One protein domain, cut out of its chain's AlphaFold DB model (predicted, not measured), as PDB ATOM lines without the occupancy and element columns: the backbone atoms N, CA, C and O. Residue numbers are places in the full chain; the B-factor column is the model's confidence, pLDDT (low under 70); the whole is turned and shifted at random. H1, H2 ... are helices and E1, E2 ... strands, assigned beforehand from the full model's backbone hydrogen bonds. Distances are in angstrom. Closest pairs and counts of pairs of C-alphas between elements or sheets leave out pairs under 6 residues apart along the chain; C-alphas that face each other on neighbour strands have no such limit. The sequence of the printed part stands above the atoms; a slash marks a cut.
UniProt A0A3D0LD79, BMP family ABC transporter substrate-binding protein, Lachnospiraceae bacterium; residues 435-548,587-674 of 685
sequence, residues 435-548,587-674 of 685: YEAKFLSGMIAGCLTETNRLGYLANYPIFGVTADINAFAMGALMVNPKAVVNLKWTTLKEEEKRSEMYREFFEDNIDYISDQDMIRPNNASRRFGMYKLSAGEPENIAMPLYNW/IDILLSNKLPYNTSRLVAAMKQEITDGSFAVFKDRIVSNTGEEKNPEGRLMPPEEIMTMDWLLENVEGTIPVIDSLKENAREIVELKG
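What this domain is: This is residues 435 to 548 and 587 to 674 of the 685 residues of the protein "BMP family ABC transporter substrate-binding protein" of Lachnospiraceae bacterium (UniProt A0A3D0LD79). Picture a strongly twisted sheet of six strands with helices over both faces: H1 and H2 lie side by side over one face, with H4 packed on the outside of H1, and H3 covers part of the other face. Beyond the sheet's E2 edge, the loop-rich stretch from 618 to 674 holds short E7, H5 and H6, and its residues 652 to 653 pair with E2. The printed part has 202 residues with six named helices and seven named strands, in the order H1 E1 H2 E2 H3 E3 E4 E5 E6 H4 E7 H5 H6; the sheet is mixed, ordered E2 E1 E3 E4 E5 E6, and the class is mixed, helices and strands. The whole is compact, with a radius of gyration of the C-alphas of 16.3 A, and rounded, spanning 42 by 38 by 35 A.

How they stand to each other: Start at edge strand E2, residues 484 to 489, parallel to E1, residues 453 to 458, at 25 degrees; look for N 454 and O 484, 2.8 A apart. Next comes E3, residues 512 to 514, parallel to E1 at 22 degrees, with N 455 and O 512 at 2.9 A. E4, residues 530 to 532, makes a hairpin with E3, with N 513 and O 531 at 3.0 A. E4 and E5, residues 539 to 546, are a second hairpin, with N 530 and O 542 at 2.8 A; E3 E4 E5 is a meander, each strand the antiparallel neighbour of the one before. E5 bends by 52 degrees at residue 542, and beyond it lies antiparallel edge strand E6, residues 587 to 591, with N 543 and O 590 at 2.9 A. On one face you find H1, residues 435 to 448, whose Ala 437 has its C-alpha 5.4 A from that of Pro 544 in E5. On the same face H2, residues 465 to 479, runs along the strands over E1 at a height over the sheet of 9.6 A. H1 and H2 touch, closest at the C-alphas of Gly 442 and Phe 472, 4.1 A, the same way at a tilt of 38 degrees, only just steep. H3, residues 498 to 507, is on the opposite face, over E1 at a height of 9.9 A. E1, H2, E2 is a strand-helix-strand unit, two parallel neighbour strands joined through a helix, and E2, H3, E3 is a split one, with E1 between its strands; both crossovers are right-handed. H4, residues 597 to 612, touches H1, with the C-alphas of Leu 440 and Val 603 at 6.2 A, opposite ways at a shallow tilt of 21 degrees, and only grazes the sheet with residues 600 to 607. H5, residues 639 to 643, is close to but not clearly touching H2, the C-alphas of Ala 467 and Ile 642 being 6.2 A apart. E7, residues 629 to 631, pairs with no named strand, and H6, residues 664 to 673, touches no helix. Every O i to N i+4 pair is within hydrogen-bond range in H3, H4 and H5; in H1 it is 9 of 10, in H2 10 of 11, in H6 5 of 6.

Where its parts are: Find C-alpha 435 at (38.441, -23.081, 27.664); from there H1 runs 19.6 A to residue 448. E1 spans 16.4 A, H2 22.2 A, E2 16.5 A and H3 14.4 A. After the short strands E3 and E4, E5 runs 20.8 A to C-alpha 546 at (41.599, -17.815, 36.860), and E6 spans 13.4 A. H4 spans 22.9 A; after short E7 and H5, H6 runs 14.4 A to C-alpha 673 at (48.813, -35.981, 33.773).

The domain as a whole: The C-alphas farthest apart are those of Asn 522 and Gly 634, at 46.9 A. Residues 549 to 586 are cut out, and C-alphas 548 and 587 stand 8.2 A apart across the cut. The links E3 to E4, H4 to E7 and H5 to H6 are long. The mean pLDDT of the printed part is 92.2; look for values under 70 at residues 494 to 496, 668 and 671 to 674.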
ATOM      1  N   TYR A 435      38.848 -22.984  29.064       97.38
ATOM      2  CA  TYR A 435      38.441 -23.081  27.664       97.38
ATOM      3  C   TYR A 435      37.256 -22.165  27.317       97.38
ATOM      4  O   TYR A 435      37.212 -21.607  26.223       97.38
ATOM      5  N   GLU A 436      36.324 -21.924  28.248       98.38
ATOM      6  CA  GLU A 436      35.208 -20.997  28.031       98.38
ATOM      7  C   GLU A 436      35.718 -19.558  27.803       98.38
ATOM      8  O   GLU A 436      35.253 -18.851  26.907       98.38
ATOM      9  N   ALA A 437      36.725 -19.119  28.566       98.19
ATOM     10  CA  ALA A 437      37.366 -17.814  28.390       98.19
ATOM     11  C   ALA A 437      38.299 -17.784  27.167       98.19
ATOM     12  O   ALA A 437      38.379 -16.763  26.475       98.19
ATOM     13  N   LYS A 438      38.975 -18.896  26.855       98.44
ATOM     14  CA  LYS A 438      39.808 -19.029  25.648       98.44
ATOM     15  C   LYS A 438      38.973 -18.940  24.374       98.44
ATOM     16  O   LYS A 438      39.406 -18.264  23.444       98.44
ATOM     17  N   PHE A 439      37.757 -19.488  24.365       98.75
ATOM     18  CA  PHE A 439      36.793 -19.317  23.277       98.75
ATOM     19  C   PHE A 439      36.500 -17.842  22.988       98.75
ATOM     20  O   PHE A 439      36.652 -17.380  21.858       98.75
ATOM     21  N   LEU A 440      36.181 -17.060  24.024       98.69
ATOM     22  CA  LEU A 440      35.964 -15.619  23.875       98.69
ATOM     23  C   LEU A 440      37.228 -14.889  23.400       98.69
ATOM     24  O   LEU A 440      37.139 -13.987  22.567       98.69
ATOM     25  N   SER A 441      38.404 -15.285  23.892       98.56
ATOM     26  CA  SER A 441      39.679 -14.740  23.413       98.56
ATOM     27  C   SER A 441      39.896 -15.032  21.924       98.56
ATOM     28  O   SER A 441      40.325 -14.145  21.189       98.56
ATOM     29  N   GLY A 442      39.548 -16.232  21.464       98.62
ATOM     30  CA  GLY A 442      39.579 -16.626  20.057       98.62
ATOM     31  C   GLY A 442      38.643 -15.798  19.187       98.62
ATOM     32  O   GLY A 442      39.056 -15.282  18.149       98.62
ATOM     33  N   MET A 443      37.408 -15.572  19.647       98.62
ATOM     34  CA  MET A 443      36.461 -14.683  18.961       98.62
ATOM     35  C   MET A 443      37.009 -13.262  18.828       98.62
ATOM     36  O   MET A 443      36.840 -12.626  17.789       98.62
ATOM     37  N   ILE A 444      37.683 -12.745  19.859       98.62
ATOM     38  CA  ILE A 444      38.316 -11.426  19.775       98.62
ATOM     39  C   ILE A 444      39.421 -11.440  18.719       98.62
ATOM     40  O   ILE A 444      39.429 -10.567  17.855       98.62
ATOM     41  N   ALA A 445      40.316 -12.430  18.753       98.50
ATOM     42  CA  ALA A 445      41.392 -12.562  17.775       98.50
ATOM     43  C   ALA A 445      40.851 -12.642  16.338       98.50
ATOM     44  O   ALA A 445      41.293 -11.889  15.473       98.50
ATOM     45  N   GLY A 446      39.831 -13.473  16.098       98.38
ATOM     46  CA  GLY A 446      39.182 -13.618  14.795       98.38
ATOM     47  C   GLY A 446      38.493 -12.339  14.305       98.38
ATOM     48  O   GLY A 446      38.512 -12.065  13.107       98.38
ATOM     49  N   CYS A 447      37.939 -11.521  15.209       98.12
ATOM     50  CA  CYS A 447      37.367 -10.215  14.857       98.12
ATOM     51  C   CYS A 447      38.427  -9.167  14.499       98.12
ATOM     52  O   CYS A 447      38.118  -8.212  13.787       98.12
ATOM     53  N   LEU A 448      39.624  -9.270  15.080       97.56
ATOM     54  CA  LEU A 448      40.652  -8.235  15.000       97.56
ATOM     55  C   LEU A 448      41.752  -8.528  13.981       97.56
ATOM     56  O   LEU A 448      42.446  -7.589  13.589       97.56
ATOM     57  N   THR A 449      41.949  -9.794  13.612       97.88
ATOM     58  CA  THR A 449      43.009 -10.199  12.688       97.88
ATOM     59  C   THR A 449      42.799  -9.609  11.295       97.88
ATOM     60  O   THR A 449      41.693  -9.603  10.754       97.88
ATOM     61  N   GLU A 450      43.881  -9.115  10.711       96.69
ATOM     62  CA  GLU A 450      43.946  -8.602   9.342       96.69
ATOM     63  C   GLU A 450      44.518  -9.658   8.382       96.69
ATOM     64  O   GLU A 450      44.298  -9.588   7.172       96.69
ATOM     65  N   THR A 451      45.230 -10.658   8.912       97.62
ATOM     66  CA  THR A 451      45.929 -11.686   8.123       97.62
ATOM     67  C   THR A 451      45.200 -13.027   8.105       97.62
ATOM     68  O   THR A 451      45.476 -13.866   7.246       97.62
ATOM     69  N   ASN A 452      44.229 -13.220   9.005       98.25
ATOM     70  CA  ASN A 452      43.589 -14.501   9.325       98.25
ATOM     71  C   ASN A 452      44.540 -15.524   9.967       98.25
ATOM     72  O   ASN A 452      44.120 -16.651  10.215       98.25
ATOM     73  N   ARG A 453      45.797 -15.162  10.249       98.31
ATOM     74  CA  ARG A 453      46.776 -16.050  10.882       98.31
ATOM     75  C   ARG A 453      46.976 -15.631  12.330       98.31
ATOM     76  O   ARG A 453      47.455 -14.538  12.621       98.31
ATOM     77  N   LEU A 454      46.608 -16.524  13.232       98.75
ATOM     78  CA  LEU A 454      46.700 -16.357  14.674       98.75
ATOM     79  C   LEU A 454      47.811 -17.251  15.224       98.75
ATOM     80  O   LEU A 454      48.138 -18.274  14.624       98.75
ATOM     81  N   GLY A 455      48.370 -16.882  16.371       98.19
ATOM     82  CA  GLY A 455      49.374 -17.672  17.079       98.19
ATOM     83  C   GLY A 455      48.849 -18.186  18.412       98.19
ATOM     84  O   GLY A 455      48.107 -17.491  19.112       98.19
ATOM     85  N   TYR A 456      49.276 -19.382  18.795       98.25
ATOM     86  CA  TYR A 456      49.033 -19.942  20.119       98.25
ATOM     87  C   TYR A 456      50.330 -20.534  20.675       98.25
ATOM     88  O   TYR A 456      50.946 -21.392  20.044       98.25
ATOM     89  N   LEU A 457      50.746 -20.086  21.861       95.50
ATOM     90  CA  LEU A 457      51.870 -20.664  22.598       95.50
ATOM     91  C   LEU A 457      51.348 -21.484  23.766       95.50
ATOM     92  O   LEU A 457      50.816 -20.942  24.736       95.50
ATOM     93  N   ALA A 458      51.531 -22.795  23.673       93.25
ATOM     94  CA  ALA A 458      51.214 -23.729  24.736       93.25
ATOM     95  C   ALA A 458      52.486 -24.142  25.494       93.25
ATOM     96  O   ALA A 458      53.609 -24.047  24.991       93.25
ATOM     97  N   ASN A 459      52.322 -24.577  26.744       87.81
ATOM     98  CA  ASN A 459      53.445 -25.032  27.560       87.81
ATOM     99  C   ASN A 459      53.795 -26.484  27.198       87.81
ATOM    100  O   ASN A 459      54.734 -26.702  26.440       87.81
ATOM    101  N   TYR A 460      52.970 -27.432  27.649       87.69
ATOM    102  CA  TYR A 460      53.071 -28.879  27.422       87.69
ATOM    103  C   TYR A 460      51.667 -29.527  27.438       87.69
ATOM    104  O   TYR A 460      50.745 -28.935  28.015       87.69
ATOM    105  N   PRO A 461      51.469 -30.698  26.800       89.81
ATOM    106  CA  PRO A 461      50.145 -31.288  26.580       89.81
ATOM    107  C   PRO A 461      49.626 -32.066  27.801       89.81
ATOM    108  O   PRO A 461      49.790 -33.279  27.908       89.81
ATOM    109  N   ILE A 462      48.975 -31.367  28.730       85.81
ATOM    110  CA  ILE A 462      48.233 -31.982  29.847       85.81
ATOM    111  C   ILE A 462      46.723 -31.857  29.652       85.81
ATOM    112  O   ILE A 462      46.262 -31.039  28.853       85.81
ATOM    113  N   PHE A 463      45.950 -32.645  30.405       84.81
ATOM    114  CA  PHE A 463      44.484 -32.574  30.385       84.81
ATOM    115  C   PHE A 463      43.971 -31.134  30.517       84.81
ATOM    116  O   PHE A 463      44.480 -30.347  31.317       84.81
ATOM    117  N   GLY A 464      42.975 -30.786  29.701       88.31
ATOM    118  CA  GLY A 464      42.433 -29.430  29.574       88.31
ATOM    119  C   GLY A 464      43.188 -28.494  28.616       88.31
ATOM    120  O   GLY A 464      42.541 -27.663  27.984       88.31
ATOM    121  N   VAL A 465      44.505 -28.643  28.411       92.56
ATOM    122  CA  VAL A 465      45.278 -27.727  27.534       92.56
ATOM    123  C   VAL A 465      44.837 -27.832  26.076       92.56
ATOM    124  O   VAL A 465      44.687 -26.818  25.397       92.56
ATOM    125  N   THR A 466      44.582 -29.045  25.590       95.25
ATOM    126  CA  THR A 466      44.069 -29.263  24.231       95.25
ATOM    127  C   THR A 466      42.686 -28.632  24.044       95.25
ATOM    128  O   THR A 466      42.422 -28.010  23.014       95.25
ATOM    129  N   ALA A 467      41.824 -28.711  25.065       96.50
ATOM    130  CA  ALA A 467      40.520 -28.056  25.049       96.50
ATOM    131  C   ALA A 467      40.655 -26.526  25.015       96.50
ATOM    132  O   ALA A 467      39.932 -25.871  24.269       96.50
ATOM    133  N   ASP A 468      41.609 -25.944  25.743       97.62
ATOM    134  CA  ASP A 468      41.889 -24.504  25.686       97.62
ATOM    135  C   ASP A 468      42.321 -24.051  24.279       97.62
ATOM    136  O   ASP A 468      41.828 -23.033  23.777       97.62
ATOM    137  N   ILE A 469      43.203 -24.819  23.623       98.56
ATOM    138  CA  ILE A 469      43.664 -24.560  22.246       98.56
ATOM    139  C   ILE A 469      42.485 -24.629  21.271       98.56
ATOM    140  O   ILE A 469      42.241 -23.684  20.517       98.56
ATOM    141  N   ASN A 470      41.720 -25.721  21.313       98.62
ATOM    142  CA  ASN A 470      40.597 -25.934  20.405       98.62
ATOM    143  C   ASN A 470      39.473 -24.928  20.642       98.62
ATOM    144  O   ASN A 470      38.868 -24.461  19.683       98.62
ATOM    145  N   ALA A 471      39.217 -24.529  21.888       98.69
ATOM    146  CA  ALA A 471      38.236 -23.498  22.193       98.69
ATOM    147  C   ALA A 471      38.646 -22.136  21.624       98.69
ATOM    148  O   ALA A 471      37.823 -21.478  20.986       98.69
ATOM    149  N   PHE A 472      39.912 -21.729  21.779       98.88
ATOM    150  CA  PHE A 472      40.432 -20.523  21.122       98.88
ATOM    151  C   PHE A 472      40.260 -20.597  19.601       98.88
ATOM    152  O   PHE A 472      39.785 -19.649  18.974       98.88
ATOM    153  N   ALA A 473      40.590 -21.741  19.010       98.81
ATOM    154  CA  ALA A 473      40.469 -21.952  17.580       98.81
ATOM    155  C   ALA A 473      39.002 -21.865  17.110       98.81
ATOM    156  O   ALA A 473      38.696 -21.047  16.244       98.81
ATOM    157  N   MET A 474      38.071 -22.576  17.757       98.56
ATOM    158  CA  MET A 474      36.629 -22.510  17.472       98.56
ATOM    159  C   MET A 474      36.068 -21.093  17.598       98.56
ATOM    160  O   MET A 474      35.296 -20.655  16.744       98.56
ATOM    161  N   GLY A 475      36.475 -20.355  18.634       98.50
ATOM    162  CA  GLY A 475      36.073 -18.963  18.809       98.50
ATOM    163  C   GLY A 475      36.496 -18.094  17.624       98.50
ATOM    164  O   GLY A 475      35.708 -17.282  17.138       98.50
ATOM    165  N   ALA A 476      37.712 -18.298  17.112       98.75
ATOM    166  CA  ALA A 476      38.192 -17.601  15.925       98.75
ATOM    167  C   ALA A 476      37.400 -17.988  14.662       98.75
ATOM    168  O   ALA A 476      36.963 -17.083  13.947       98.75
ATOM    169  N   LEU A 477      37.142 -19.286  14.420       98.12
ATOM    170  CA  LEU A 477      36.319 -19.730  13.278       98.12
ATOM    171  C   LEU A 477      34.919 -19.120  13.301       98.12
ATOM    172  O   LEU A 477      34.405 -18.742  12.249       98.12
ATOM    173  N   MET A 478      34.303 -19.025  14.485       97.81
ATOM    174  CA  MET A 478      32.915 -18.577  14.635       97.81
ATOM    175  C   MET A 478      32.678 -17.192  14.021       97.81
ATOM    176  O   MET A 478      31.596 -16.910  13.508       97.81
ATOM    177  N   VAL A 479      33.688 -16.324  14.075       98.25
ATOM    178  CA  VAL A 479      33.620 -14.952  13.554       98.25
ATOM    179  C   VAL A 479      34.418 -14.768  12.263       98.25
ATOM    180  O   VAL A 479      34.159 -13.825  11.516       98.25
ATOM    181  N   ASN A 480      35.377 -15.655  11.992       98.31
ATOM    182  CA  ASN A 480      36.229 -15.623  10.816       98.31
ATOM    183  C   ASN A 480      36.480 -17.053  10.296       98.31
ATOM    184  O   ASN A 480      37.412 -17.717  10.751       98.31
ATOM    185  N   PRO A 481      35.733 -17.516   9.275       97.62
ATOM    186  CA  PRO A 481      35.870 -18.873   8.742       97.62
ATOM    187  C   PRO A 481      37.193 -19.121   7.998       97.62
ATOM    188  O   PRO A 481      37.438 -20.234   7.547       97.62
ATOM    189  N   LYS A 482      38.034 -18.094   7.816       98.12
ATOM    190  CA  LYS A 482      39.376 -18.215   7.228       98.12
ATOM    191  C   LYS A 482      40.484 -18.243   8.281       98.12
ATOM    192  O   LYS A 482      41.650 -18.288   7.901       98.12
ATOM    193  N   ALA A 483      40.145 -18.135   9.566       98.62
ATOM    194  CA  ALA A 483      41.130 -18.068  10.635       98.62
ATOM    195  C   ALA A 483      41.908 -19.383  10.754       98.62
ATOM    196  O   ALA A 483      41.308 -20.450  10.860       98.62
ATOM    197  N   VAL A 484      43.232 -19.286  10.813       98.56
ATOM    198  CA  VAL A 484      44.162 -20.399  11.031       98.56
ATOM    199  C   VAL A 484      44.980 -20.110  12.284       98.56
ATOM    200  O   VAL A 484      45.504 -19.005  12.442       98.56
ATOM    201  N   VAL A 485      45.091 -21.087  13.183       98.75
ATOM    202  CA  VAL A 485      45.836 -20.971  14.443       98.75
ATOM    203  C   VAL A 485      47.142 -21.747  14.335       98.75
ATOM    204  O   VAL A 485      47.131 -22.963  14.206       98.75
ATOM    205  N   ASN A 486      48.267 -21.048  14.438       98.44
ATOM    206  CA  ASN A 486      49.606 -21.625  14.412       98.44
ATOM    207  C   ASN A 486      50.022 -21.943  15.851       98.44
ATOM    208  O   ASN A 486      50.230 -21.030  16.659       98.44
ATOM    209  N   LEU A 487      50.108 -23.229  16.181       97.50
ATOM    210  CA  LEU A 487      50.425 -23.719  17.518       97.50
ATOM    211  C   LEU A 487      51.927 -23.982  17.662       97.50
ATOM    212  O   LEU A 487      52.519 -24.683  16.846       97.50
ATOM    213  N   LYS A 488      52.528 -23.481  18.745       95.56
ATOM    214  CA  LYS A 488      53.896 -23.825  19.162       95.56
ATOM    215  C   LYS A 488      53.953 -24.203  20.636       95.56
ATOM    216  O   LYS A 488      53.189 -23.679  21.453       95.56
ATOM    217  N   TRP A 489      54.891 -25.083  20.977       93.25
ATOM    218  CA  TRP A 489      55.073 -25.617  22.325       93.25
ATOM    219  C   TRP A 489      56.379 -25.115  22.936       93.25
ATOM    220  O   TRP A 489      57.463 -25.341  22.414       93.25
ATOM    221  N   THR A 490      56.300 -24.449  24.085       90.00
ATOM    222  CA  THR A 490      57.474 -23.780  24.678       90.00
ATOM    223  C   THR A 490      58.473 -24.730  25.361       90.00
ATOM    224  O   THR A 490      59.577 -24.315  25.741       90.00
ATOM    225  N   THR A 491      58.118 -26.010  25.525       88.06
ATOM    226  CA  THR A 491      58.923 -26.997  26.261       88.06
ATOM    227  C   THR A 491      59.466 -28.153  25.429       88.06
ATOM    228  O   THR A 491      59.855 -29.150  26.028       88.06
ATOM    229  N   LEU A 492      59.552 -28.054  24.101       87.19
ATOM    230  CA  LEU A 492      60.267 -29.072  23.312       87.19
ATOM    231  C   LEU A 492      61.788 -28.944  23.501       87.19
ATOM    232  O   LEU A 492      62.293 -27.848  23.764       87.19
ATOM    233  N   LYS A 493      62.521 -30.058  23.390       81.75
ATOM    234  CA  LYS A 493      63.991 -30.130  23.513       81.75
ATOM    235  C   LYS A 493      64.705 -29.344  22.414       81.75
ATOM    236  O   LYS A 493      65.689 -28.670  22.702       81.75
ATOM    237  N   GLU A 494      64.194 -29.443  21.190       68.94
ATOM    238  CA  GLU A 494      64.765 -28.831  19.984       68.94
ATOM    239  C   GLU A 494      64.411 -27.348  19.836       68.94
ATOM    240  O   GLU A 494      64.999 -26.651  19.016       68.94
ATOM    241  N   GLU A 495      63.463 -26.857  20.637       64.25
ATOM    242  CA  GLU A 495      62.897 -25.528  20.453       64.25
ATOM    243  C   GLU A 495      63.833 -24.393  20.859       64.25
ATOM    244  O   GLU A 495      64.509 -24.402  21.900       64.25
ATOM    245  N   GLU A 496      63.763 -23.368  20.021       61.28
ATOM    246  CA  GLU A 496      64.466 -22.104  20.099       61.28
ATOM    247  C   GLU A 496      64.001 -21.281  21.333       61.28
ATOM    248  O   GLU A 496      62.994 -21.563  22.001       61.28
ATOM    249  N   LYS A 497      64.760 -20.255  21.735       79.56
ATOM    250  CA  LYS A 497      64.359 -19.370  22.850       79.56
ATOM    251  C   LYS A 497      62.998 -18.745  22.523       79.56
ATOM    252  O   LYS A 497      62.735 -18.419  21.376       79.56
ATOM    253  N   ARG A 498      62.159 -18.419  23.521       83.56
ATOM    254  CA  ARG A 498      60.860 -17.735  23.269       83.56
ATOM    255  C   ARG A 498      60.968 -16.538  22.312       83.56
ATOM    256  O   ARG A 498      60.062 -16.312  21.525       83.56
ATOM    257  N   SER A 499      62.071 -15.783  22.363       83.19
ATOM    258  CA  SER A 499      62.367 -14.676  21.440       83.19
ATOM    259  C   SER A 499      62.315 -15.060  19.958       83.19
ATOM    260  O   SER A 499      61.879 -14.256  19.141       83.19
ATOM    261  N   GLU A 500      62.757 -16.263  19.625       87.56
ATOM    262  CA  GLU A 500      62.807 -16.805  18.273       87.56
ATOM    263  C   GLU A 500      61.428 -17.295  17.812       87.56
ATOM    264  O   GLU A 500      60.983 -16.871  16.750       87.56
ATOM    265  N   MET A 501      60.671 -18.009  18.656       89.50
ATOM    266  CA  MET A 501      59.266 -18.365  18.366       89.50
ATOM    267  C   MET A 501      58.429 -17.136  17.984       89.50
ATOM    268  O   MET A 501      57.600 -17.176  17.074       89.50
ATOM    269  N   TYR A 502      58.662 -16.015  18.671       88.12
ATOM    270  CA  TYR A 502      58.013 -14.747  18.357       88.12
ATOM    271  C   TYR A 502      58.482 -14.117  17.053       88.12
ATOM    272  O   TYR A 502      57.680 -13.467  16.383       88.12
ATOM    273  N   ARG A 503      59.770 -14.251  16.725       88.75
ATOM    274  CA  ARG A 503      60.331 -13.777  15.458       88.75
ATOM    275  C   ARG A 503      59.702 -14.543  14.301       88.75
ATOM    276  O   ARG A 503      59.245 -13.915  13.359       88.75
ATOM    277  N   GLU A 504      59.601 -15.858  14.419       92.56
ATOM    278  CA  GLU A 504      58.957 -16.707  13.418       92.56
ATOM    279  C   GLU A 504      57.481 -16.350  13.251       92.56
ATOM    280  O   GLU A 504      57.032 -16.125  12.136       92.56
ATOM    281  N   PHE A 505      56.737 -16.163  14.348       94.31
ATOM    282  CA  PHE A 505      55.356 -15.686  14.245       94.31
ATOM    283  C   PHE A 505      55.243 -14.332  13.534       94.31
ATOM    284  O   PHE A 505      54.324 -14.119  12.743       94.31
ATOM    285  N   PHE A 506      56.183 -13.421  13.778       91.94
ATOM    286  CA  PHE A 506      56.219 -12.141  13.078       91.94
ATOM    287  C   PHE A 506      56.500 -12.315  11.576       91.94
ATOM    288  O   PHE A 506      55.833 -11.687  10.755       91.94
ATOM    289  N   GLU A 507      57.449 -13.179  11.213       93.06
ATOM    290  CA  GLU A 507      57.802 -13.508   9.823       93.06
ATOM    291  C   GLU A 507      56.656 -14.220   9.082       93.06
ATOM    292  O   GLU A 507      56.427 -13.962   7.899       93.06
ATOM    293  N   ASP A 508      55.863 -15.020   9.797       94.62
ATOM    294  CA  ASP A 508      54.693 -15.739   9.285       94.62
ATOM    295  C   ASP A 508      53.434 -14.867   9.132       94.62
ATOM    296  O   ASP A 508      52.376 -15.365   8.727       94.62
ATOM    297  N   ASN A 509      53.534 -13.560   9.394       94.88
ATOM    298  CA  ASN A 509      52.421 -12.603   9.394       94.88
ATOM    299  C   ASN A 509      51.311 -12.954  10.403       94.88
ATOM    300  O   ASN A 509      50.125 -12.743  10.132       94.88
ATOM    301  N   ILE A 510      51.679 -13.479  11.571       97.38
ATOM    302  CA  ILE A 510      50.752 -13.645  12.692       97.38
ATOM    303  C   ILE A 510      50.631 -12.321  13.439       97.38
ATOM    304  O   ILE A 510      51.626 -11.737  13.871       97.38
ATOM    305  N   ASP A 511      49.401 -11.842  13.612       95.94
ATOM    306  CA  ASP A 511      49.135 -10.529  14.201       95.94
ATOM    307  C   ASP A 511      48.641 -10.580  15.649       95.94
ATOM    308  O   ASP A 511      48.967  -9.677  16.421       95.94
ATOM    309  N   TYR A 512      47.928 -11.628  16.062       97.88
ATOM    310  CA  TYR A 512      47.528 -11.839  17.457       97.88
ATOM    311  C   TYR A 512      47.999 -13.193  17.973       97.88
ATOM    312  O   TYR A 512      47.833 -14.218  17.314       97.88
ATOM    313  N   ILE A 513      48.560 -13.192  19.183       97.75
ATOM    314  CA  ILE A 513      49.057 -14.393  19.859       97.75
ATOM    315  C   ILE A 513      48.314 -14.567  21.179       97.75
ATOM    316  O   ILE A 513      48.239 -13.616  21.957       97.75
ATOM    317  N   SER A 514      47.813 -15.775  21.439       97.62
ATOM    318  CA  SER A 514      47.444 -16.248  22.779       97.62
ATOM    319  C   SER A 514      48.645 -16.957  23.409       97.62
ATOM    320  O   SER A 514      49.180 -17.903  22.836       97.62
ATOM    321  N   ASP A 515      49.086 -16.493  24.573       93.75
ATOM    322  CA  ASP A 515      50.277 -16.969  25.291       93.75
ATOM    323  C   ASP A 515      49.898 -17.319  26.750       93.75
ATOM    324  O   ASP A 515      48.714 -17.439  27.077       93.75
ATOM    325  N   GLN A 516      50.890 -17.473  27.631       89.44
ATOM    326  CA  GLN A 516      50.731 -17.614  29.078       89.44
ATOM    327  C   GLN A 516      49.727 -16.601  29.629       89.44
ATOM    328  O   GLN A 516      49.752 -15.430  29.256       89.44
ATOM    329  N   ASP A 517      48.860 -17.024  30.541       89.19
ATOM    330  CA  ASP A 517      47.683 -16.226  30.895       89.19
ATOM    331  C   ASP A 517      48.042 -14.950  31.668       89.19
ATOM    332  O   ASP A 517      47.393 -13.920  31.496       89.19
ATOM    333  N   MET A 518      49.105 -14.973  32.479       88.69
ATOM    334  CA  MET A 518      49.487 -13.850  33.341       88.69
ATOM    335  C   MET A 518      51.006 -13.633  33.404       88.69
ATOM    336  O   MET A 518      51.815 -14.458  32.977       88.69
ATOM    337  N   ILE A 519      51.417 -12.475  33.926       88.00
ATOM    338  CA  ILE A 519      52.820 -12.159  34.199       88.00
ATOM    339  C   ILE A 519      53.410 -13.058  35.290       88.00
ATOM    340  O   ILE A 519      52.737 -13.438  36.248       88.00
ATOM    341  N   ARG A 520      54.716 -13.319  35.191       86.88
ATOM    342  CA  ARG A 520      55.498 -13.900  36.285       86.88
ATOM    343  C   ARG A 520      56.092 -12.756  37.110       86.88
ATOM    344  O   ARG A 520      56.765 -11.914  36.516       86.88
ATOM    345  N   PRO A 521      55.907 -12.707  38.438       86.94
ATOM    346  CA  PRO A 521      56.395 -11.590  39.249       86.94
ATOM    347  C   PRO A 521      57.892 -11.291  39.085       86.94
ATOM    348  O   PRO A 521      58.274 -10.130  38.960       86.94
ATOM    349  N   ASN A 522      58.732 -12.328  39.013       87.06
ATOM    350  CA  ASN A 522      60.183 -12.173  38.859       87.06
ATOM    351  C   ASN A 522      60.649 -11.971  37.403       87.06
ATOM    352  O   ASN A 522      61.841 -11.795  37.165       87.06
ATOM    353  N   ASN A 523      59.743 -12.013  36.423       83.75
ATOM    354  CA  ASN A 523      60.060 -11.822  35.009       83.75
ATOM    355  C   ASN A 523      58.932 -11.044  34.318       83.75
ATOM    356  O   ASN A 523      58.060 -11.616  33.657       83.75
ATOM    357  N   ALA A 524      58.928  -9.727  34.534       79.12
ATOM    358  CA  ALA A 524      57.923  -8.832  33.980       79.12
ATOM    359  C   ALA A 524      58.024  -8.774  32.448       79.12
ATOM    360  O   ALA A 524      59.077  -8.486  31.885       79.12
ATOM    361  N   SER A 525      56.900  -9.018  31.778       85.94
ATOM    362  CA  SER A 525      56.775  -8.998  30.322       85.94
ATOM    363  C   SER A 525      55.378  -8.523  29.938       85.94
ATOM    364  O   SER A 525      54.425  -8.733  30.685       85.94
ATOM    365  N   ARG A 526      55.238  -7.902  28.762       88.81
ATOM    366  CA  ARG A 526      53.938  -7.603  28.135       88.81
ATOM    367  C   ARG A 526      53.411  -8.765  27.280       88.81
ATOM    368  O   ARG A 526      52.326  -8.672  26.724       88.81
ATOM    369  N   ARG A 527      54.140  -9.878  27.186       90.88
ATOM    370  CA  ARG A 527      53.745 -11.080  26.430       90.88
ATOM    371  C   ARG A 527      52.969 -12.049  27.329       90.88
ATOM    372  O   ARG A 527      53.545 -12.996  27.853       90.88
ATOM    373  N   PHE A 528      51.698 -11.744  27.573       92.88
ATOM    374  CA  PHE A 528      50.770 -12.566  28.361       92.88
ATOM    375  C   PHE A 528      49.318 -12.357  27.905       92.88
ATOM    376  O   PHE A 528      49.007 -11.365  27.243       92.88
ATOM    377  N   GLY A 529      48.415 -13.269  28.249       95.25
ATOM    378  CA  GLY A 529      47.067 -13.310  27.701       95.25
ATOM    379  C   GLY A 529      47.099 -13.349  26.172       95.25
ATOM    380  O   GLY A 529      47.955 -13.990  25.565       95.25
ATOM    381  N   MET A 530      46.186 -12.612  25.551       96.94
ATOM    382  CA  MET A 530      46.162 -12.373  24.118       96.94
ATOM    383  C   MET A 530      46.612 -10.949  23.804       96.94
ATOM    384  O   MET A 530      46.050  -9.970  24.311       96.94
ATOM    385  N   TYR A 531      47.600 -10.822  22.928       96.12
ATOM    386  CA  TYR A 531      48.178  -9.538  22.553       96.12
ATOM    387  C   TYR A 531      48.402  -9.420  21.048       96.12
ATOM    388  O   TYR A 531      48.607 -10.417  20.355       96.12
ATOM    389  N   LYS A 532      48.391  -8.179  20.552       96.12
ATOM    390  CA  LYS A 532      48.820  -7.854  19.193       96.12
ATOM    391  C   LYS A 532      50.340  -7.925  19.122       96.12
ATOM    392  O   LYS A 532      51.030  -7.222  19.873       96.12
ATOM    393  N   LEU A 533      50.856  -8.761  18.232       93.38
ATOM    394  CA  LEU A 533      52.269  -8.816  17.905       93.38
ATOM    395  C   LEU A 533      52.648  -7.553  17.122       93.38
ATOM    396  O   LEU A 533      51.938  -7.103  16.225       93.38
ATOM    397  N   SER A 534      53.771  -6.947  17.491       86.88
ATOM    398  CA  SER A 534      54.317  -5.783  16.802       86.88
ATOM    399  C   SER A 534      55.842  -5.872  16.778       86.88
ATOM    400  O   SER A 534      56.431  -6.659  17.519       86.88
ATOM    401  N   ALA A 535      56.489  -5.050  15.946       80.31
ATOM    402  CA  ALA A 535      57.950  -4.943  15.926       80.31
ATOM    403  C   ALA A 535      58.533  -4.351  17.231       80.31
ATOM    404  O   ALA A 535      59.738  -4.431  17.455       80.31
ATOM    405  N   GLY A 536      57.695  -3.729  18.070       82.06
ATOM    406  CA  GLY A 536      58.064  -3.177  19.374       82.06
ATOM    407  C   GLY A 536      57.474  -3.984  20.533       82.06
ATOM    408  O   GLY A 536      57.358  -5.206  20.477       82.06
ATOM    409  N   GLU A 537      57.088  -3.289  21.604       86.50
ATOM    410  CA  GLU A 537      56.358  -3.919  22.705       86.50
ATOM    411  C   GLU A 537      54.967  -4.392  22.239       86.50
ATOM    412  O   GLU A 537      54.270  -3.663  21.522       86.50
ATOM    413  N   PRO A 538      54.529  -5.599  22.631       91.31
ATOM    414  CA  PRO A 538      53.208  -6.101  22.289       91.31
ATOM    415  C   PRO A 538      52.101  -5.334  23.020       91.31
ATOM    416  O   PRO A 538      52.270  -4.811  24.129       91.31
ATOM    417  N   GLU A 539      50.920  -5.318  22.412       93.19
ATOM    418  CA  GLU A 539      49.739  -4.685  22.987       93.19
ATOM    419  C   GLU A 539      48.744  -5.737  23.485       93.19
ATOM    420  O   GLU A 539      48.065  -6.366  22.684       93.19
ATOM    421  N   ASN A 540      48.627  -5.927  24.803       94.81
ATOM    422  CA  ASN A 540      47.623  -6.834  25.374       94.81
ATOM    423  C   ASN A 540      46.200  -6.339  25.109       94.81
ATOM    424  O   ASN A 540      45.860  -5.190  25.408       94.81
ATOM    425  N   ILE A 541      45.378  -7.244  24.590       96.50
ATOM    426  CA  ILE A 541      44.003  -6.995  24.163       96.50
ATOM    427  C   ILE A 541      43.011  -7.694  25.084       96.50
ATOM    428  O   ILE A 541      42.016  -7.086  25.478       96.50
ATOM    429  N   ALA A 542      43.278  -8.950  25.438       96.62
ATOM    430  CA  ALA A 542      42.427  -9.727  26.326       96.62
ATOM    431  C   ALA A 542      43.270 -10.628  27.231       96.62
ATOM    432  O   ALA A 542      44.390 -10.986  26.879       96.62
ATOM    433  N   MET A 543      42.747 -10.994  28.393       95.56
ATOM    434  CA  MET A 543      43.436 -11.874  29.333       95.56
ATOM    435  C   MET A 543      42.425 -12.827  29.976       95.56
ATOM    436  O   MET A 543      41.679 -12.392  30.858       95.56
ATOM    437  N   PRO A 544      42.365 -14.096  29.534       96.00
ATOM    438  CA  PRO A 544      41.702 -15.153  30.289       96.00
ATOM    439  C   PRO A 544      42.279 -15.211  31.708       96.00
ATOM    440  O   PRO A 544      43.487 -15.086  31.898       96.00
ATOM    441  N   LEU A 545      41.417 -15.343  32.709       93.50
ATOM    442  CA  LEU A 545      41.782 -15.210  34.112       93.50
ATOM    443  C   LEU A 545      41.187 -16.349  34.932       93.50
ATOM    444  O   LEU A 545      39.978 -16.569  34.912       93.50
ATOM    445  N   TYR A 546      42.031 -16.981  35.744       94.81
ATOM    446  CA  TYR A 546      41.599 -17.815  36.860       94.81
ATOM    447  C   TYR A 546      41.308 -16.949  38.086       94.81
ATOM    448  O   TYR A 546      42.188 -16.254  38.599       94.81
ATOM    449  N   ASN A 547      40.089 -17.030  38.606       95.31
ATOM    450  CA  ASN A 547      39.690 -16.402  39.858       95.31
ATOM    451  C   ASN A 547      39.669 -17.432  40.997       95.31
ATOM    452  O   ASN A 547      38.620 -17.793  41.543       95.31
ATOM    453  N   TRP A 548      40.862 -17.902  41.376       96.38
ATOM    454  CA  TRP A 548      41.032 -18.868  42.466       96.38
ATOM    455  C   TRP A 548      40.476 -18.366  43.800       96.38
ATOM    456  O   TRP A 548      40.006 -19.168  44.599       96.38
ATOM    457  N   ILE A 587      36.246 -18.208  36.632       96.88
ATOM    458  CA  ILE A 587      36.990 -17.710  35.478       96.88
ATOM    459  C   ILE A 587      36.423 -16.362  35.045       96.88
ATOM    460  O   ILE A 587      35.233 -16.085  35.230       96.88
ATOM    461  N   ASP A 588      37.273 -15.541  34.441       96.19
ATOM    462  CA  ASP A 588      36.862 -14.328  33.746       96.19
ATOM    463  C   ASP A 588      37.748 -14.068  32.510       96.19
ATOM    464  O   ASP A 588      38.717 -14.781  32.259       96.19
ATOM    465  N   ILE A 589      37.431 -13.035  31.736       96.31
ATOM    466  CA  ILE A 589      38.275 -12.473  30.689       96.31
ATOM    467  C   ILE A 589      38.363 -10.956  30.880       96.31
ATOM    468  O   ILE A 589      37.364 -10.236  30.804       96.31
ATOM    469  N   LEU A 590      39.568 -10.449  31.136       95.56
ATOM    470  CA  LEU A 590      39.808  -9.008  31.211       95.56
ATOM    471  C   LEU A 590      40.013  -8.454  29.804       95.56
ATOM    472  O   LEU A 590      40.823  -8.986  29.046       95.56
ATOM    473  N   LEU A 591      39.307  -7.377  29.466       95.94
ATOM    474  CA  LEU A 591      39.369  -6.743  28.149       95.94
ATOM    475  C   LEU A 591      40.089  -5.397  28.226       95.94
ATOM    476  O   LEU A 591      39.837  -4.585  29.118       95.94
ATOM    477  N   SER A 592      40.970  -5.147  27.263       95.12
ATOM    478  CA  SER A 592      41.622  -3.854  27.082       95.12
ATOM    479  C   SER A 592      40.598  -2.779  26.720       95.12
ATOM    480  O   SER A 592      39.698  -3.000  25.912       95.12
ATOM    481  N   ASN A 593      40.786  -1.567  27.243       92.75
ATOM    482  CA  ASN A 593      39.986  -0.400  26.860       92.75
ATOM    483  C   ASN A 593      40.199   0.037  25.398       92.75
ATOM    484  O   ASN A 593      39.483   0.909  24.911       92.75
ATOM    485  N   LYS A 594      41.181  -0.554  24.708       89.06
ATOM    486  CA  LYS A 594      41.451  -0.344  23.282       89.06
ATOM    487  C   LYS A 594      40.610  -1.237  22.367       89.06
ATOM    488  O   LYS A 594      40.650  -1.060  21.151       89.06
ATOM    489  N   LEU A 595      39.863  -2.195  22.920       94.06
ATOM    490  CA  LEU A 595      39.028  -3.088  22.128       94.06
ATOM    491  C   LEU A 595      37.900  -2.293  21.438       94.06
ATOM    492  O   LEU A 595      37.234  -1.486  22.096       94.06
ATOM    493  N   PRO A 596      37.628  -2.510  20.135       95.12
ATOM    494  CA  PRO A 596      36.509  -1.864  19.465       95.12
ATOM    495  C   PRO A 596      35.184  -2.132  20.185       95.12
ATOM    496  O   PRO A 596      34.926  -3.230  20.689       95.12
ATOM    497  N   TYR A 597      34.309  -1.124  20.201       94.81
ATOM    498  CA  TYR A 597      33.034  -1.187  20.922       94.81
ATOM    499  C   TYR A 597      32.155  -2.368  20.480       94.81
ATOM    500  O   TYR A 597      31.598  -3.075  21.319       94.81
ATOM    501  N   ASN A 598      32.068  -2.616  19.170       94.50
ATOM    502  CA  ASN A 598      31.254  -3.704  18.624       94.50
ATOM    503  C   ASN A 598      31.789  -5.080  19.042       94.50
ATOM    504  O   ASN A 598      31.007  -5.929  19.464       94.50
ATOM    505  N   THR A 599      33.110  -5.275  19.004       96.12
ATOM    506  CA  THR A 599      33.760  -6.509  19.467       96.12
ATOM    507  C   THR A 599      33.519  -6.723  20.960       96.12
ATOM    508  O   THR A 599      33.107  -7.802  21.369       96.12
ATOM    509  N   SER A 600      33.670  -5.671  21.769       95.44
ATOM    510  CA  SER A 600      33.404  -5.724  23.214       95.44
ATOM    511  C   SER A 600      31.964  -6.147  23.521       95.44
ATOM    512  O   SER A 600      31.729  -6.969  24.405       95.44
ATOM    513  N   ARG A 601      30.984  -5.621  22.771       96.69
ATOM    514  CA  ARG A 601      29.571  -5.997  22.925       96.69
ATOM    515  C   ARG A 601      29.284  -7.434  22.513       96.69
ATOM    516  O   ARG A 601      28.528  -8.100  23.214       96.69
ATOM    517  N   LEU A 602      29.859  -7.891  21.401       96.62
ATOM    518  CA  LEU A 602      29.710  -9.271  20.937       96.62
ATOM    519  C   LEU A 602      30.234 -10.254  21.990       96.62
ATOM    520  O   LEU A 602      29.536 -11.194  22.355       96.62
ATOM    521  N   VAL A 603      31.425  -9.988  22.525       97.31
ATOM    522  CA  VAL A 603      32.048 -10.817  23.565       97.31
ATOM    523  C   VAL A 603      31.229 -10.807  24.848       97.31
ATOM    524  O   VAL A 603      31.027 -11.859  25.442       97.31
ATOM    525  N   ALA A 604      30.727  -9.645  25.274       97.19
ATOM    526  CA  ALA A 604      29.885  -9.555  26.465       97.19
ATOM    527  C   ALA A 604      28.579 -10.352  26.314       97.19
ATOM    528  O   ALA A 604      28.167 -11.020  27.259       97.19
ATOM    529  N   ALA A 605      27.953 -10.314  25.132       97.81
ATOM    530  CA  ALA A 605      26.773 -11.120  24.837       97.81
ATOM    531  C   ALA A 605      27.108 -12.618  24.857       97.81
ATOM    532  O   ALA A 605      26.463 -13.370  25.573       97.81
ATOM    533  N   MET A 606      28.167 -13.043  24.165       98.38
ATOM    534  CA  MET A 606      28.561 -14.455  24.149       98.38
ATOM    535  C   MET A 606      28.966 -14.973  25.535       98.38
ATOM    536  O   MET A 606      28.604 -16.083  25.911       98.38
ATOM    537  N   LYS A 607      29.670 -14.163  26.336       98.12
ATOM    538  CA  LYS A 607      29.974 -14.496  27.732       98.12
ATOM    539  C   LYS A 607      28.696 -14.786  28.513       98.12
ATOM    540  O   LYS A 607      28.684 -15.727  29.298       98.12
ATOM    541  N   GLN A 608      27.643 -13.991  28.314       97.44
ATOM    542  CA  GLN A 608      26.364 -14.189  28.990       97.44
ATOM    543  C   GLN A 608      25.718 -15.524  28.594       97.44
ATOM    544  O   GLN A 608      25.375 -16.287  29.490       97.44
ATOM    545  N   GLU A 609      25.663 -15.836  27.298       97.69
ATOM    546  CA  GLU A 609      25.107 -17.099  26.778       97.69
ATOM    547  C   GLU A 609      25.899 -18.337  27.263       97.69
ATOM    548  O   GLU A 609      25.338 -19.387  27.570       97.69
ATOM    549  N   ILE A 610      27.228 -18.230  27.400       96.94
ATOM    550  CA  ILE A 610      28.038 -19.297  28.020       96.94
ATOM    551  C   ILE A 610      27.747 -19.395  29.526       96.94
ATOM    552  O   ILE A 610      27.675 -20.486  30.087       96.94
ATOM    553  N   THR A 611      27.583 -18.253  30.201       94.81
ATOM    554  CA  THR A 611      27.360 -18.185  31.655       94.81
ATOM    555  C   THR A 611      26.026 -18.811  32.058       94.81
ATOM    556  O   THR A 611      25.964 -19.472  33.098       94.81
ATOM    557  N   ASP A 612      24.963 -18.598  31.280       93.50
ATOM    558  CA  ASP A 612      23.634 -19.163  31.549       93.50
ATOM    559  C   ASP A 612      23.399 -20.543  30.907       93.50
ATOM    560  O   ASP A 612      22.431 -21.223  31.259       93.50
ATOM    561  N   GLY A 613      24.322 -20.993  30.051       90.56
ATOM    562  CA  GLY A 613      24.312 -22.317  29.436       90.56
ATOM    563  C   GLY A 613      23.452 -22.421  28.178       90.56
ATOM    564  O   GLY A 613      23.230 -23.537  27.698       90.56
ATOM    565  N   SER A 614      22.969 -21.308  27.620       94.56
ATOM    566  CA  SER A 614      22.309 -21.300  26.309       94.56
ATOM    567  C   SER A 614      23.282 -21.606  25.161       94.56
ATOM    568  O   SER A 614      22.865 -22.139  24.127       94.56
ATOM    569  N   PHE A 615      24.577 -21.325  25.353       95.88
ATOM    570  CA  PHE A 615      25.654 -21.669  24.428       95.88
ATOM    571  C   PHE A 615      26.670 -22.621  25.075       95.88
ATOM    572  O   PHE A 615      27.202 -22.355  26.151       95.88
ATOM    573  N   ALA A 616      26.988 -23.712  24.376       95.06
ATOM    574  CA  ALA A 616      28.027 -24.661  24.764       95.06
ATOM    575  C   ALA A 616      29.148 -24.658  23.720       95.06
ATOM    576  O   ALA A 616      28.881 -24.816  22.531       95.06
ATOM    577  N   VAL A 617      30.395 -24.500  24.176       97.06
ATOM    578  CA  VAL A 617      31.579 -24.361  23.308       97.06
ATOM    579  C   VAL A 617      31.825 -25.611  22.456       97.06
ATOM    580  O   VAL A 617      32.079 -25.492  21.264       97.06
ATOM    581  N   PHE A 618      31.721 -26.802  23.053       97.69
ATOM    582  CA  PHE A 618      31.935 -28.087  22.379       97.69
ATOM    583  C   PHE A 618      30.599 -28.773  22.080       97.69
ATOM    584  O   PHE A 618      30.180 -29.715  22.759       97.69
ATOM    585  N   LYS A 619      29.898 -28.258  21.073       95.19
ATOM    586  CA  LYS A 619      28.624 -28.791  20.590       95.19
ATOM    587  C   LYS A 619      28.641 -28.865  19.067       95.19
ATOM    588  O   LYS A 619      29.371 -28.122  18.420       95.19
ATOM    589  N   ASP A 620      27.795 -29.732  18.522       94.94
ATOM    590  CA  ASP A 620      27.591 -29.927  17.088       94.94
ATOM    591  C   ASP A 620      28.819 -30.530  16.404       94.94
ATOM    592  O   ASP A 620      29.691 -31.108  17.057       94.94
ATOM    593  N   ARG A 621      28.841 -30.498  15.069       96.75
ATOM    594  CA  ARG A 621      29.847 -31.208  14.293       96.75
ATOM    595  C   ARG A 621      31.234 -30.593  14.495       96.75
ATOM    596  O   ARG A 621      31.438 -29.429  14.164       96.75
ATOM    597  N   ILE A 622      32.185 -31.398  14.962       97.88
ATOM    598  CA  ILE A 622      33.579 -31.005  15.211       97.88
ATOM    599  C   ILE A 622      34.505 -31.981  14.488       97.88
ATOM    600  O   ILE A 622      34.363 -33.199  14.621       97.88
ATOM    601  N   VAL A 623      35.464 -31.437  13.742       97.38
ATOM    602  CA  VAL A 623      36.443 -32.194  12.953       97.38
ATOM    603  C   VAL A 623      37.854 -31.839  13.415       97.38
ATOM    604  O   VAL A 623      38.152 -30.671  13.687       97.38
ATOM    605  N   SER A 624      38.717 -32.846  13.530       97.75
ATOM    606  CA  SER A 624      40.132 -32.654  13.853       97.75
ATOM    607  C   SER A 624      40.941 -32.158  12.646       97.75
ATOM    608  O   SER A 624      40.517 -32.262  11.495       97.75
ATOM    609  N   ASN A 625      42.171 -31.703  12.880       96.69
ATOM    610  CA  ASN A 625      43.143 -31.374  11.831       96.69
ATOM    611  C   ASN A 625      43.629 -32.581  11.012       96.69
ATOM    612  O   ASN A 625      44.268 -32.399   9.979       96.69
ATOM    613  N   THR A 626      43.278 -33.802  11.420       95.19
ATOM    614  CA  THR A 626      43.478 -35.032  10.640       95.19
ATOM    615  C   THR A 626      42.264 -35.397   9.775       95.19
ATOM    616  O   THR A 626      42.323 -36.363   9.017       95.19
ATOM    617  N   GLY A 627      41.166 -34.638   9.861       94.88
ATOM    618  CA  GLY A 627      39.923 -34.893   9.128       94.88
ATOM    619  C   GLY A 627      38.986 -35.907   9.791       94.88
ATOM    620  O   GLY A 627      37.967 -36.268   9.203       94.88
ATOM    621  N   GLU A 628      39.302 -36.361  11.005       95.94
ATOM    622  CA  GLU A 628      38.464 -37.281  11.773       95.94
ATOM    623  C   GLU A 628      37.302 -36.523  12.431       95.94
ATOM    624  O   GLU A 628      37.483 -35.455  13.018       95.94
ATOM    625  N   GLU A 629      36.090 -37.076  12.349       96.25
ATOM    626  CA  GLU A 629      34.941 -36.516  13.059       96.25
ATOM    627  C   GLU A 629      35.029 -36.869  14.547       96.25
ATOM    628  O   GLU A 629      34.965 -38.037  14.924       96.25
ATOM    629  N   LYS A 630      35.168 -35.846  15.393       96.62
ATOM    630  CA  LYS A 630      35.316 -35.990  16.851       96.62
ATOM    631  C   LYS A 630      34.022 -35.734  17.609       96.62
ATOM    632  O   LYS A 630      33.880 -36.155  18.753       96.62
ATOM    633  N   ASN A 631      33.065 -35.057  16.981       96.38
ATOM    634  CA  ASN A 631      31.717 -34.908  17.509       96.38
ATOM    635  C   ASN A 631      30.723 -34.798  16.340       96.38
ATOM    636  O   ASN A 631      30.981 -34.005  15.434       96.38
ATOM    637  N   PRO A 632      29.619 -35.561  16.322       94.56
ATOM    638  CA  PRO A 632      28.564 -35.442  15.319       94.56
ATOM    639  C   PRO A 632      27.642 -34.234  15.559       94.56
ATOM    640  O   PRO A 632      27.565 -33.670  16.653       94.56
ATOM    641  N   GLU A 633      26.883 -33.867  14.525       95.00
ATOM    642  CA  GLU A 633      25.882 -32.795  14.580       95.00
ATOM    643  C   GLU A 633      24.838 -33.026  15.692       95.00
ATOM    644  O   GLU A 633      24.372 -34.147  15.912       95.00
ATOM    645  N   GLY A 634      24.465 -31.966  16.415       91.69
ATOM    646  CA  GLY A 634      23.476 -32.014  17.493       91.69
ATOM    647  C   GLY A 634      23.972 -32.593  18.823       91.69
ATOM    648  O   GLY A 634      23.269 -32.456  19.829       91.69
ATOM    649  N   ARG A 635      25.160 -33.216  18.879       95.81
ATOM    650  CA  ARG A 635      25.706 -33.792  20.117       95.81
ATOM    651  C   ARG A 635      26.397 -32.726  20.961       95.81
ATOM    652  O   ARG A 635      27.235 -31.972  20.473       95.81
ATOM    653  N   LEU A 636      26.068 -32.693  22.250       93.75
ATOM    654  CA  LEU A 636      26.863 -32.003  23.260       93.75
ATOM    655  C   LEU A 636      27.994 -32.937  23.697       93.75
ATOM    656  O   LEU A 636      27.715 -34.065  24.107       93.75
ATOM    657  N   MET A 637      29.242 -32.481  23.600       94.56
ATOM    658  CA  MET A 637      30.389 -33.272  24.042       94.56
ATOM    659  C   MET A 637      30.359 -33.432  25.574       94.56
ATOM    660  O   MET A 637      30.239 -32.423  26.277       94.56
ATOM    661  N   PRO A 638      30.448 -34.664  26.110       90.31
ATOM    662  CA  PRO A 638      30.523 -34.896  27.548       90.31
ATOM    663  C   PRO A 638      31.756 -34.227  28.183       90.31
ATOM    664  O   PRO A 638      32.807 -34.161  27.542       90.31
ATOM    665  N   PRO A 639      31.674 -33.755  29.442       87.94
ATOM    666  CA  PRO A 639      32.806 -33.142  30.138       87.94
ATOM    667  C   PRO A 639      34.060 -34.020  30.175       87.94
ATOM    668  O   PRO A 639      35.165 -33.505  30.029       87.94
ATOM    669  N   GLU A 640      33.902 -35.332  30.322       84.06
ATOM    670  CA  GLU A 640      35.004 -36.294  30.343       84.06
ATOM    671  C   GLU A 640      35.794 -36.247  29.028       84.06
ATOM    672  O   GLU A 640      37.016 -36.136  29.056       84.06
ATOM    673  N   GLU A 641      35.099 -36.215  27.883       89.12
ATOM    674  CA  GLU A 641      35.716 -36.100  26.552       89.12
ATOM    675  C   GLU A 641      36.395 -34.742  26.338       89.12
ATOM    676  O   GLU A 641      37.452 -34.672  25.712       89.12
ATOM    677  N   ILE A 642      35.828 -33.657  26.882       92.81
ATOM    678  CA  ILE A 642      36.470 -32.332  26.829       92.81
ATOM    679  C   ILE A 642      37.753 -32.338  27.671       92.81
ATOM    680  O   ILE A 642      38.780 -31.798  27.261       92.81
ATOM    681  N   MET A 643      37.706 -32.944  28.858       87.06
ATOM    682  CA  MET A 643      38.830 -33.010  29.790       87.06
ATOM    683  C   MET A 643      40.000 -33.820  29.222       87.06
ATOM    684  O   MET A 643      41.151 -33.384  29.334       87.06
ATOM    685  N   THR A 644      39.717 -34.972  28.610       86.56
ATOM    686  CA  THR A 644      40.726 -35.898  28.072       86.56
ATOM    687  C   THR A 644      41.044 -35.673  26.595       86.56
ATOM    688  O   THR A 644      41.615 -36.548  25.955       86.56
ATOM    689  N   MET A 645      40.673 -34.514  26.048       91.88
ATOM    690  CA  MET A 645      40.811 -34.195  24.630       91.88
ATOM    691  C   MET A 645      42.254 -34.349  24.125       91.88
ATOM    692  O   MET A 645      43.176 -33.698  24.624       91.88
ATOM    693  N   ASP A 646      42.422 -35.162  23.082       93.06
ATOM    694  CA  ASP A 646      43.713 -35.626  22.563       93.06
ATOM    695  C   ASP A 646      43.948 -35.336  21.069       93.06
ATOM    696  O   ASP A 646      44.820 -35.911  20.413       93.06
ATOM    697  N   TRP A 647      43.179 -34.399  20.523       95.25
ATOM    698  CA  TRP A 647      43.197 -34.013  19.116       95.25
ATOM    699  C   TRP A 647      43.136 -32.491  18.966       95.25
ATOM    700  O   TRP A 647      42.646 -31.790  19.847       95.25
ATOM    701  N   LEU A 648      43.607 -31.962  17.836       98.31
ATOM    702  CA  LEU A 648      43.568 -30.530  17.520       98.31
ATOM    703  C   LEU A 648      42.488 -30.244  16.469       98.31
ATOM    704  O   LEU A 648      42.264 -31.074  15.590       98.31
ATOM    705  N   LEU A 649      41.808 -29.101  16.566       98.44
ATOM    706  CA  LEU A 649      40.730 -28.681  15.659       98.44
ATOM    707  C   LEU A 649      41.239 -28.447  14.228       98.44
ATOM    708  O   LEU A 649      42.390 -28.070  14.037       98.44
ATOM    709  N   GLU A 650      40.367 -28.609  13.230       97.75
ATOM    710  CA  GLU A 650      40.692 -28.525  11.797       97.75
ATOM    711  C   GLU A 650      41.501 -27.298  11.338       97.75
ATOM    712  O   GLU A 650      42.273 -27.406  10.390       97.75
ATOM    713  N   ASN A 651      41.369 -26.142  11.995       98.31
ATOM    714  CA  ASN A 651      42.110 -24.931  11.633       98.31
ATOM    715  C   ASN A 651      43.380 -24.700  12.477       98.31
ATOM    716  O   ASN A 651      43.952 -23.605  12.431       98.31
ATOM    717  N   VAL A 652      43.789 -25.679  13.284       98.69
ATOM    718  CA  VAL A 652      45.012 -25.621  14.085       98.69
ATOM    719  C   VAL A 652      46.153 -26.271  13.306       98.69
ATOM    720  O   VAL A 652      46.203 -27.489  13.123       98.69
ATOM    721  N   GLU A 653      47.101 -25.439  12.884       98.00
ATOM    722  CA  GLU A 653      48.374 -25.850  12.301       98.00
ATOM    723  C   GLU A 653      49.361 -26.163  13.430       98.00
ATOM    724  O   GLU A 653      49.847 -25.269  14.129       98.00
ATOM    725  N   GLY A 654      49.632 -27.450  13.627       93.94
ATOM    726  CA  GLY A 654      50.554 -27.961  14.636       93.94
ATOM    727  C   GLY A 654      50.244 -29.409  14.999       93.94
ATOM    728  O   GLY A 654      49.277 -30.005  14.520       93.94
ATOM    729  N   THR A 655      51.067 -29.977  15.871       94.19
ATOM    730  CA  THR A 655      50.893 -31.331  16.404       94.19
ATOM    731  C   THR A 655      50.934 -31.305  17.927       94.19
ATOM    732  O   THR A 655      51.470 -30.378  18.541       94.19
ATOM    733  N   ILE A 656      50.326 -32.312  18.553       93.50
ATOM    734  CA  ILE A 656      50.518 -32.575  19.981       93.50
ATOM    735  C   ILE A 656      51.859 -33.306  20.110       93.50
ATOM    736  O   ILE A 656      52.050 -34.302  19.410       93.50
ATOM    737  N   PRO A 657      52.797 -32.819  20.936       89.94
ATOM    738  CA  PRO A 657      54.136 -33.374  20.990       89.94
ATOM    739  C   PRO A 657      54.141 -34.708  21.725       89.94
ATOM    740  O   PRO A 657      53.450 -34.875  22.732       89.94
ATOM    741  N   VAL A 658      54.971 -35.627  21.240       86.75
ATOM    742  CA  VAL A 658      55.262 -36.885  21.931       86.75
ATOM    743  C   VAL A 658      56.145 -36.622  23.143       86.75
ATOM    744  O   VAL A 658      56.925 -35.664  23.179       86.75
ATOM    745  N   ILE A 659      56.017 -37.468  24.155       80.38
ATOM    746  CA  ILE A 659      56.588 -37.220  25.478       80.38
ATOM    747  C   ILE A 659      58.116 -37.075  25.462       80.38
ATOM    748  O   ILE A 659      58.667 -36.201  26.133       80.38
ATOM    749  N   ASP A 660      58.796 -37.844  24.611       82.69
ATOM    750  CA  ASP A 660      60.254 -37.834  24.491       82.69
ATOM    751  C   ASP A 660      60.807 -36.584  23.807       82.69
ATOM    752  O   ASP A 660      61.989 -36.259  23.968       82.69
ATOM    753  N   SER A 661      59.958 -35.823  23.113       86.38
ATOM    754  CA  SER A 661      60.334 -34.529  22.537       86.38
ATOM    755  C   SER A 661      60.373 -33.401  23.578       86.38
ATOM    756  O   SER A 661      60.904 -32.325  23.296       86.38
ATOM    757  N   LEU A 662      59.848 -33.618  24.791       83.94
ATOM    758  CA  LEU A 662      59.730 -32.596  25.835       83.94
ATOM    759  C   LEU A 662      60.994 -32.476  26.696       83.94
ATOM    760  O   LEU A 662      61.692 -33.448  26.977       83.94
ATOM    761  N   LYS A 663      61.273 -31.263  27.179       85.00
ATOM    762  CA  LYS A 663      62.267 -31.001  28.233       85.00
ATOM    763  C   LYS A 663      61.906 -31.789  29.497       85.00
ATOM    764  O   LYS A 663      60.729 -31.929  29.816       85.00
ATOM    765  N   GLU A 664      62.916 -32.220  30.250       74.31
ATOM    766  CA  GLU A 664      62.772 -33.129  31.404       74.31
ATOM    767  C   GLU A 664      61.687 -32.701  32.405       74.31
ATOM    768  O   GLU A 664      60.796 -33.461  32.764       74.31
ATOM    769  N   ASN A 665      61.681 -31.423  32.781       70.25
ATOM    770  CA  ASN A 665      60.708 -30.880  33.726       70.25
ATOM    771  C   ASN A 665      59.254 -30.909  33.218       70.25
ATOM    772  O   ASN A 665      58.327 -30.905  34.029       70.25
ATOM    773  N   ALA A 666      59.049 -30.864  31.899       78.38
ATOM    774  CA  ALA A 666      57.741 -30.991  31.265       78.38
ATOM    775  C   ALA A 666      57.362 -32.466  31.075       78.38
ATOM    776  O   ALA A 666      56.207 -32.811  31.318       78.38
ATOM    777  N   ARG A 667      58.334 -33.320  30.722       77.75
ATOM    778  CA  ARG A 667      58.181 -34.777  30.621       77.75
ATOM    779  C   ARG A 667      57.566 -35.353  31.893       77.75
ATOM    780  O   ARG A 667      56.488 -35.923  31.814       77.75
ATOM    781  N   GLU A 668      58.156 -35.088  33.057       68.25
ATOM    782  CA  GLU A 668      57.635 -35.570  34.350       68.25
ATOM    783  C   GLU A 668      56.164 -35.181  34.603       68.25
ATOM    784  O   GLU A 668      55.405 -35.926  35.215       68.25
ATOM    785  N   ILE A 669      55.732 -33.996  34.155       72.25
ATOM    786  CA  ILE A 669      54.346 -33.531  34.352       72.25
ATOM    787  C   ILE A 669      53.401 -34.250  33.388       72.25
ATOM    788  O   ILE A 669      52.289 -34.620  33.772       72.25
ATOM    789  N   VAL A 670      53.833 -34.425  32.139       75.81
ATOM    790  CA  VAL A 670      53.071 -35.114  31.093       75.81
ATOM    791  C   VAL A 670      52.995 -36.618  31.377       75.81
ATOM    792  O   VAL A 670      51.943 -37.203  31.169       75.81
ATOM    793  N   GLU A 671      54.017 -37.244  31.960       69.75
ATOM    794  CA  GLU A 671      53.937 -38.642  32.421       69.75
ATOM    795  C   GLU A 671      52.831 -38.822  33.470       69.75
ATOM    796  O   GLU A 671      52.068 -39.783  33.425       69.75
ATOM    797  N   LEU A 672      52.692 -37.859  34.385       63.97
ATOM    798  CA  LEU A 672      51.699 -37.937  35.455       63.97
ATOM    799  C   LEU A 672      50.274 -37.597  34.994       63.97
ATOM    800  O   LEU A 672      49.314 -38.114  35.571       63.97
ATOM    801  N   LYS A 673      50.110 -36.645  34.062       64.62
ATOM    802  CA  LYS A 673      48.813 -35.981  33.773       64.62
ATOM    803  C   LYS A 673      48.628 -35.573  32.303       64.62
ATOM    804  O   LYS A 673      47.816 -34.693  31.997       64.62
ATOM    805  N   GLY A 674      49.442 -36.134  31.424       65.31
ATOM    806  CA  GLY A 674      49.518 -35.798  30.015       65.31
ATOM    807  C   GLY A 674      48.446 -36.454  29.169       65.31
ATOM    808  O   GLY A 674      47.870 -37.479  29.524       65.31
TER     809      GLY A 674